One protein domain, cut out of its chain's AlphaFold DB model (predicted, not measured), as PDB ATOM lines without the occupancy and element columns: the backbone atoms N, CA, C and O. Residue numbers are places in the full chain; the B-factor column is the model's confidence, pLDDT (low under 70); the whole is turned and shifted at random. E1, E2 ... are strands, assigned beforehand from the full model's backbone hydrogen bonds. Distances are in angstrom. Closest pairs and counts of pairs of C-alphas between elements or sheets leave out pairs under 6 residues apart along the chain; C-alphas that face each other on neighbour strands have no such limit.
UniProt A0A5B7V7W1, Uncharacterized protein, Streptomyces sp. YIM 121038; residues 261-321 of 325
ATOM      1  N   VAL A 261     107.502  91.701 150.756       79.25
ATOM      2  CA  VAL A 261     106.459  91.247 151.682       79.25
ATOM      3  C   VAL A 261     107.002  91.188 153.098       79.25
ATOM      4  O   VAL A 261     108.131  90.763 153.334       79.25
ATOM      5  N   MET A 262     106.181  91.600 154.063       79.88
ATOM      6  CA  MET A 262     106.498  91.426 155.477       79.88
ATOM      7  C   MET A 262     106.188  89.988 155.882       79.88
ATOM      8  O   MET A 262     105.047  89.646 156.205       79.88
ATOM      9  N   VAL A 263     107.206  89.132 155.880       76.56
ATOM     10  CA  VAL A 263     107.073  87.770 156.391       76.56
ATOM     11  C   VAL A 263     107.172  87.811 157.902       76.56
ATOM     12  O   VAL A 263     108.139  88.300 158.479       76.56
ATOM     13  N   THR A 264     106.139  87.294 158.561       79.56
ATOM     14  CA  THR A 264     106.173  87.133 160.012       79.56
ATOM     15  C   THR A 264     107.026  85.924 160.345       79.56
ATOM     16  O   THR A 264     106.738  84.816 159.902       79.56
ATOM     17  N   LEU A 265     108.081  86.151 161.116       77.06
ATOM     18  CA  LEU A 265     108.996  85.111 161.563       77.06
ATOM     19  C   LEU A 265     108.657  84.632 162.965       77.06
ATOM     20  O   LEU A 265     108.963  83.497 163.310       77.06
ATOM     21  N   THR A 266     108.017  85.461 163.791       76.50
ATOM     22  CA  THR A 266     107.556  85.047 165.120       76.50
ATOM     23  C   THR A 266     106.211  85.665 165.467       76.50
ATOM     24  O   THR A 266     105.956  86.845 165.205       76.50
ATOM     25  N   TRP A 267     105.356  84.849 166.075       87.56
ATOM     26  CA  TRP A 267     104.071  85.233 166.634       87.56
ATOM     27  C   TRP A 267     104.031  84.926 168.128       87.56
ATOM     28  O   TRP A 267     104.465  83.852 168.524       87.56
ATOM     29  N   ASP A 268     103.425  85.803 168.918       84.50
ATOM     30  CA  ASP A 268     103.088  85.569 170.324       84.50
ATOM     31  C   ASP A 268     101.697  84.914 170.430       84.50
ATOM     32  O   ASP A 268     100.725  85.377 169.818       84.50
ATOM     33  N   ASP A 269     101.607  83.814 171.170       86.75
ATOM     34  CA  ASP A 269     100.403  83.029 171.454       86.75
ATOM     35  C   ASP A 269      99.626  83.692 172.593       86.75
ATOM     36  O   ASP A 269      99.953  83.580 173.776       86.75
ATOM     37  N   GLN A 270      98.532  84.354 172.233       85.69
ATOM     38  CA  GLN A 270      97.620  84.983 173.190       85.69
ATOM     39  C   GLN A 270      96.636  83.980 173.817       85.69
ATOM     40  O   GLN A 270      95.714  84.370 174.538       85.69
ATOM     41  N   GLY A 271      96.794  82.683 173.538       76.50
ATOM     42  CA  GLY A 271      95.864  81.634 173.914       76.50
ATOM     43  C   GLY A 271      94.667  81.538 172.964       76.50
ATOM     44  O   GLY A 271      94.386  82.410 172.144       76.50
ATOM     45  N   GLY A 272      93.939  80.421 173.047       82.12
ATOM     46  CA  GLY A 272      92.765  80.183 172.195       82.12
ATOM     47  C   GLY A 272      93.084  80.025 170.703       82.12
ATOM     48  O   GLY A 272      92.184  80.166 169.879       82.12
ATOM     49  N   GLY A 273      94.346  79.741 170.352       77.19
ATOM     50  CA  GLY A 273      94.812  79.639 168.965       77.19
ATOM     51  C   GLY A 273      95.035  80.991 168.281       77.19
ATOM     52  O   GLY A 273      95.147  81.039 167.056       77.19
ATOM     53  N   VAL A 274      95.073  82.085 169.048       82.69
ATOM     54  CA  VAL A 274      95.309  83.437 168.537       82.69
ATOM     55  C   VAL A 274      96.803  83.741 168.576       82.69
ATOM     56  O   VAL A 274      97.395  83.830 169.645       82.69
ATOM     57  N   PHE A 275      97.390  83.950 167.401       81.69
ATOM     58  CA  PHE A 275      98.806  84.265 167.227       81.69
ATOM     59  C   PHE A 275      98.961  85.688 166.687       81.69
ATOM     60  O   PHE A 275      98.471  85.989 165.595       81.69
ATOM     61  N   VAL A 276      99.645  86.554 167.431       85.31
ATOM     62  CA  VAL A 276      99.879  87.957 167.055       85.31
ATOM     63  C   VAL A 276     101.316  88.119 166.557       85.31
ATOM     64  O   VAL A 276     102.228  87.720 167.274       85.31
ATOM     65  N   PRO A 277     101.561  88.686 165.361       81.69
ATOM     66  CA  PRO A 277     102.917  88.948 164.880       81.69
ATOM     67  C   PRO A 277     103.713  89.808 165.867       81.69
ATOM     68  O   PRO A 277     103.273  90.901 166.222       81.69
ATOM     69  N   VAL A 278     104.890  89.335 166.274       79.19
ATOM     70  CA  VAL A 278     105.832  90.097 167.117       79.19
ATOM     71  C   VAL A 278     107.173  90.337 166.433       79.19
ATOM     72  O   VAL A 278     107.867  91.294 166.770       79.19
ATOM     73  N   TRP A 279     107.509  89.538 165.418       71.81
ATOM     74  CA  TRP A 279     108.665  89.774 164.563       71.81
ATOM     75  C   TRP A 279     108.315  89.513 163.107       71.81
ATOM     76  O   TRP A 279     107.826  88.439 162.748       71.81
ATOM     77  N   GLN A 280     108.577  90.514 162.273       75.88
ATOM     78  CA  GLN A 280     108.421  90.438 160.833       75.88
ATOM     79  C   GLN A 280     109.694  90.938 160.160       75.88
ATOM     80  O   GLN A 280     110.316  91.894 160.636       75.88
ATOM     81  N   GLU A 281     110.050  90.324 159.041       65.62
ATOM     82  CA  GLU A 281     111.122  90.793 158.178       65.62
ATOM     83  C   GLU A 281     110.604  91.070 156.774       65.62
ATOM     84  O   GLU A 281     109.785  90.304 156.261       65.62
ATOM     85  N   PRO A 282     111.059  92.168 156.149       70.44
ATOM     86  CA  PRO A 282     110.852  92.346 154.728       70.44
ATOM     87  C   PRO A 282     111.676  91.285 153.998       70.44
ATOM     88  O   PRO A 282     112.883  91.174 154.220       70.44
ATOM     89  N   VAL A 283     111.034  90.531 153.119       70.06
ATOM     90  CA  VAL A 283     111.692  89.612 152.187       70.06
ATOM     91  C   VAL A 283     111.185  89.891 150.781       70.06
ATOM     92  O   VAL A 283     110.120  90.486 150.608       70.06
ATOM     93  N   ASP A 284     111.950  89.476 149.779       72.75
ATOM     94  CA  ASP A 284     111.536  89.657 148.392       72.75
ATOM     95  C   ASP A 284     110.285  88.820 148.104       72.75
ATOM     96  O   ASP A 284     110.146  87.678 148.557       72.75
ATOM     97  N   CYS A 285     109.344  89.420 147.384       73.62
ATOM     98  CA  CYS A 285     108.095  88.783 147.034       73.62
ATOM     99  C   CYS A 285     108.353  87.660 146.035       73.62
ATOM    100  O   CYS A 285     108.875  87.882 144.950       73.62
ATOM    101  N   THR A 286     107.915  86.453 146.370       73.12
ATOM    102  CA  THR A 286     108.030  85.290 145.489       73.12
ATOM    103  C   THR A 286     106.860  85.183 144.506       73.12
ATOM    104  O   THR A 286     106.596  84.105 143.998       73.12
ATOM    105  N   GLU A 287     106.082  86.248 144.287       74.88
ATOM    106  CA  GLU A 287     104.890  86.226 143.415       74.88
ATOM    107  C   GLU A 287     103.885  85.115 143.756       74.88
ATOM    108  O   GLU A 287     103.274  84.484 142.898       74.88
ATOM    109  N   GLY A 288     103.716  84.832 145.048       65.06
ATOM    110  CA  GLY A 288     102.794  83.790 145.500       65.06
ATOM    111  C   GLY A 288     103.293  82.373 145.216       65.06
ATOM    112  O   GLY A 288     102.568  81.413 145.488       65.06
ATOM    113  N   VAL A 289     104.531  82.222 144.732       67.00
ATOM    114  CA  VAL A 289     105.228  80.943 144.716       67.00
ATOM    115  C   VAL A 289     105.290  80.436 146.157       67.00
ATOM    116  O   VAL A 289     105.869  81.116 147.017       67.00
ATOM    117  N   PRO A 290     104.684  79.266 146.444       61.56
ATOM    118  CA  PRO A 290     104.704  78.702 147.778       61.56
ATOM    119  C   PRO A 290     106.142  78.517 148.238       61.56
ATOM    120  O   PRO A 290     107.022  78.199 147.439       61.56
ATOM    121  N   LEU A 291     106.382  78.693 149.531       65.31
ATOM    122  CA  LEU A 291     107.643  78.270 150.104       65.31
ATOM    123  C   LEU A 291     107.599  76.747 150.298       65.31
ATOM    124  O   LEU A 291     106.708  76.236 150.977       65.31
ATOM    125  N   ASP A 292     108.529  76.028 149.677       63.75
ATOM    126  CA  ASP A 292     108.753  74.612 149.895       63.75
ATOM    127  C   ASP A 292     109.364  74.424 151.273       63.75
ATOM    128  O   ASP A 292     110.237  75.180 151.714       63.75
ATOM    129  N   HIS A 293     108.910  73.388 151.949       66.50
ATOM    130  CA  HIS A 293     109.390  73.049 153.263       66.50
ATOM    131  C   HIS A 293     109.557  71.545 153.335       66.50
ATOM    132  O   HIS A 293     108.585  70.809 153.176       66.50
ATOM    133  N   ASP A 294     110.776  71.097 153.639       68.19
ATOM    134  CA  ASP A 294     111.073  69.674 153.762       68.19
ATOM    135  C   ASP A 294     110.076  68.998 154.733       68.19
ATOM    136  O   ASP A 294     110.063  69.328 155.929       68.19
ATOM    137  N   PRO A 295     109.239  68.051 154.262       71.81
ATOM    138  CA  PRO A 295     108.306  67.323 155.117       71.81
ATOM    139  C   PRO A 295     109.010  66.520 156.218       71.81
ATOM    140  O   PRO A 295     108.403  66.223 157.246       71.81
ATOM    141  N   ALA A 296     110.284  66.172 156.017       71.81
ATOM    142  CA  ALA A 296     111.126  65.459 156.969       71.81
ATOM    143  C   ALA A 296     112.014  66.389 157.814       71.81
ATOM    144  O   ALA A 296     112.881  65.909 158.545       71.81
ATOM    145  N   CYS A 297     111.786  67.704 157.747       69.00
ATOM    146  CA  CYS A 297     112.507  68.706 158.521       69.00
ATOM    147  C   CYS A 297     112.608  68.306 160.007       69.00
ATOM    148  O   CYS A 297     111.572  68.181 160.666       69.00
ATOM    149  N   PRO A 298     113.825  68.146 160.562       67.62
ATOM    150  CA  PRO A 298     114.011  67.667 161.931       67.62
ATOM    151  C   PRO A 298     113.563  68.681 162.991       67.62
ATOM    152  O   PRO A 298     113.308  68.300 164.131       67.62
ATOM    153  N   ASP A 299     113.436  69.956 162.618       70.69
ATOM    154  CA  ASP A 299     113.192  71.053 163.561       70.69
ATOM    155  C   ASP A 299     111.708  71.284 163.812       70.69
ATOM    156  O   ASP A 299     111.284  71.529 164.939       70.69
ATOM    157  N   CYS A 300     110.900  71.184 162.760       75.31
ATOM    158  CA  CYS A 300     109.461  71.389 162.850       75.31
ATOM    159  C   CYS A 300     108.639  70.187 162.372       75.31
ATOM    160  O   CYS A 300     107.421  70.303 162.244       75.31
ATOM    161  N   SER A 301     109.272  69.051 162.066       76.38
ATOM    162  CA  SER A 301     108.612  67.834 161.570       76.38
ATOM    163  C   SER A 301     107.716  68.092 160.354       76.38
ATOM    164  O   SER A 301     106.584  67.621 160.294       76.38
ATOM    165  N   GLY A 302     108.185  68.938 159.434       72.94
ATOM    166  CA  GLY A 302     107.446  69.300 158.222       72.94
ATOM    167  C   GLY A 302     106.314  70.320 158.401       72.94
ATOM    168  O   GLY A 302     105.725  70.730 157.410       72.94
ATOM    169  N   HIS A 303     106.018  70.785 159.621       76.12
ATOM    170  CA  HIS A 303     104.913  71.727 159.861       76.12
ATOM    171  C   HIS A 303     105.177  73.172 159.407       76.12
ATOM    172  O   HIS A 303     104.255  73.982 159.415       76.12
ATOM    173  N   GLY A 304     106.422  73.525 159.079       74.38
ATOM    174  CA  GLY A 304     106.839  74.892 158.757       74.38
ATOM    175  C   GLY A 304     106.962  75.836 159.959       74.38
ATOM    176  O   GLY A 304     107.352  76.983 159.770       74.38
ATOM    177  N   TYR A 305     106.678  75.379 161.188       81.06
ATOM    178  CA  TYR A 305     106.747  76.202 162.401       81.06
ATOM    179  C   TYR A 305     107.299  75.447 163.608       81.06
ATOM    180  O   TYR A 305     106.917  74.302 163.854       81.06
ATOM    181  N   THR A 306     108.117  76.118 164.410       79.44
ATOM    182  CA  THR A 306     108.502  75.665 165.753       79.44
ATOM    183  C   THR A 306     107.726  76.452 166.812       79.44
ATOM    184  O   THR A 306     107.183  77.521 166.536       79.44
ATOM    185  N   TYR A 307     107.618  75.907 168.025       82.12
ATOM    186  CA  TYR A 307     106.887  76.538 169.128       82.12
ATOM    187  C   TYR A 307     107.778  76.593 170.361       82.12
ATOM    188  O   TYR A 307     108.312  75.565 170.782       82.12
ATOM    189  N   SER A 308     107.922  77.773 170.959       77.06
ATOM    190  CA  SER A 308     108.694  77.949 172.185       77.06
ATOM    191  C   SER A 308     108.101  79.079 173.026       77.06
ATOM    192  O   SER A 308     107.721  80.105 172.497       77.06
ATOM    193  N   ARG A 309     107.968  78.889 174.349       68.62
ATOM    194  CA  ARG A 309     107.590  79.945 175.321       68.62
ATOM    195  C   ARG A 309     106.304  80.740 175.050       68.62
ATOM    196  O   ARG A 309     106.204  81.891 175.456       68.62
ATOM    197  N   GLY A 310     105.300  80.101 174.460       78.44
ATOM    198  CA  GLY A 310     104.090  80.819 174.059       78.44
ATOM    199  C   GLY A 310     104.310  81.645 172.798       78.44
ATOM    200  O   GLY A 310     103.535  82.531 172.523       78.44
ATOM    201  N   GLU A 311     105.337  81.352 172.014       80.62
ATOM    202  CA  GLU A 311     105.572  81.924 170.701       80.62
ATOM    203  C   GLU A 311     105.586  80.804 169.652       80.62
ATOM    204  O   GLU A 311     105.933  79.645 169.918       80.62
ATOM    205  N   ARG A 312     105.176  81.153 168.437       82.69
ATOM    206  CA  ARG A 312     105.319  80.345 167.227       82.69
ATOM    207  C   ARG A 312     106.382  81.003 166.369       82.69
ATOM    208  O   ARG A 312     106.281  82.197 166.119       82.69
ATOM    209  N   HIS A 313     107.335  80.240 165.855       77.88
ATOM    210  CA  HIS A 313     108.385  80.743 164.973       77.88
ATOM    211  C   HIS A 313     108.284  80.068 163.608       77.88
ATOM    212  O   HIS A 313     108.013  78.869 163.521       77.88
ATOM    213  N   LEU A 314     108.478  80.831 162.536       77.69
ATOM    214  CA  LEU A 314     108.581  80.299 161.184       77.69
ATOM    215  C   LEU A 314     109.852  79.446 161.083       77.69
ATOM    216  O   LEU A 314     110.925  79.872 161.506       77.69
ATOM    217  N   CYS A 315     109.754  78.242 160.524       74.44
ATOM    218  CA  CYS A 315     110.936  77.426 160.280       74.44
ATOM    219  C   CYS A 315     111.762  78.061 159.154       74.44
ATOM    220  O   CYS A 315     111.302  78.150 158.021       74.44
ATOM    221  N   LEU A 316     112.997  78.475 159.441       68.50
ATOM    222  CA  LEU A 316     113.846  79.216 158.493       68.50
ATOM    223  C   LEU A 316     114.412  78.372 157.342       68.50
ATOM    224  O   LEU A 316     115.205  78.849 156.541       68.50
ATOM    225  N   CYS A 317     114.007  77.110 157.234       63.03
ATOM    226  CA  CYS A 317     114.443  76.229 156.152       63.03
ATOM    227  C   CYS A 317     113.431  76.138 155.010       63.03
ATOM    228  O   CYS A 317     113.379  75.152 154.275       63.03
ATOM    229  N   LEU A 318     112.616  77.178 154.903       58.53
ATOM    230  CA  LEU A 318     111.729  77.419 153.789       58.53
ATOM    231  C   LEU A 318     112.550  77.812 152.559       58.53
ATOM    232  O   LEU A 318     113.419  78.680 152.627       58.53
ATOM    233  N   ARG A 319     112.268  77.172 151.429       52.31
ATOM    234  CA  ARG A 319     112.803  77.523 150.108       52.31
ATOM    235  C   ARG A 319     111.686  78.114 149.265       52.31
ATOM    236  O   ARG A 319     110.565  77.680 149.434       52.31
ATOM    237  N   PRO A 320     111.920  79.011 148.308       41.69
ATOM    238  CA  PRO A 320     110.949  79.226 147.235       41.69
ATOM    239  C   PRO A 320     110.738  77.920 146.440       41.69
ATOM    240  O   PRO A 320     111.717  77.279 146.056       41.69
ATOM    241  N   VAL A 321     109.489  77.494 146.188       39.59
ATOM    242  CA  VAL A 321     109.200  76.404 145.233       39.59
ATOM    243  C   VAL A 321     109.512  76.920 143.829       39.59
ATOM    244  O   VAL A 321     108.660  77.523 143.186       39.59
TER     245      VAL A 321
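Overview. This is residues 261 to 321 of the 325 residues of an uncharacterized protein of Streptomyces sp. YIM 121038 (UniProt A0A5B7V7W1). A strongly twisted sheet joins two hairpins side by side, long E1-E2 and short E4-E5; a small pair, E3 and E6, lies beyond one end of the short hairpin. The 61 printed residues have six named strands, E1 to E6, and no named helix: all strand. The larger sheet's order is E2, E1, E5, E4, antiparallel; the whole is only just compact, close to loose (radius of gyration of the C-alphas 12.1 A), spanning 32 by 27 by 15 A.

Arrangement. E1, residues 261 to 269, forms a hairpin with E2, residues 275 to 284; N 263 and O 281 are 2.9 A apart. E1 is antiparallel to E5, residues 311 to 314, with N 267 and O 312 2.8 A apart. E5 forms a hairpin with E4, residues 305 to 308; N 306 and O 313 are 2.9 A apart. E3, residues 291 to 293, is antiparallel to E6, residues 318 to 320; N 292 and O 319 are 2.6 A apart.

Along the chain. E1 spans 22.3 A from its first to its last C-alpha and begins with C-alpha 261 at (106.459, 91.247, 151.682); E2 spans 23.4 A; E6 ends with C-alpha 320 at (110.949, 79.226, 147.235).

Size, cuts and confidence. The printed part has no cut. The link E3 to E4 is long. Seventeen residues have pLDDT under 70, among them 316 to 321.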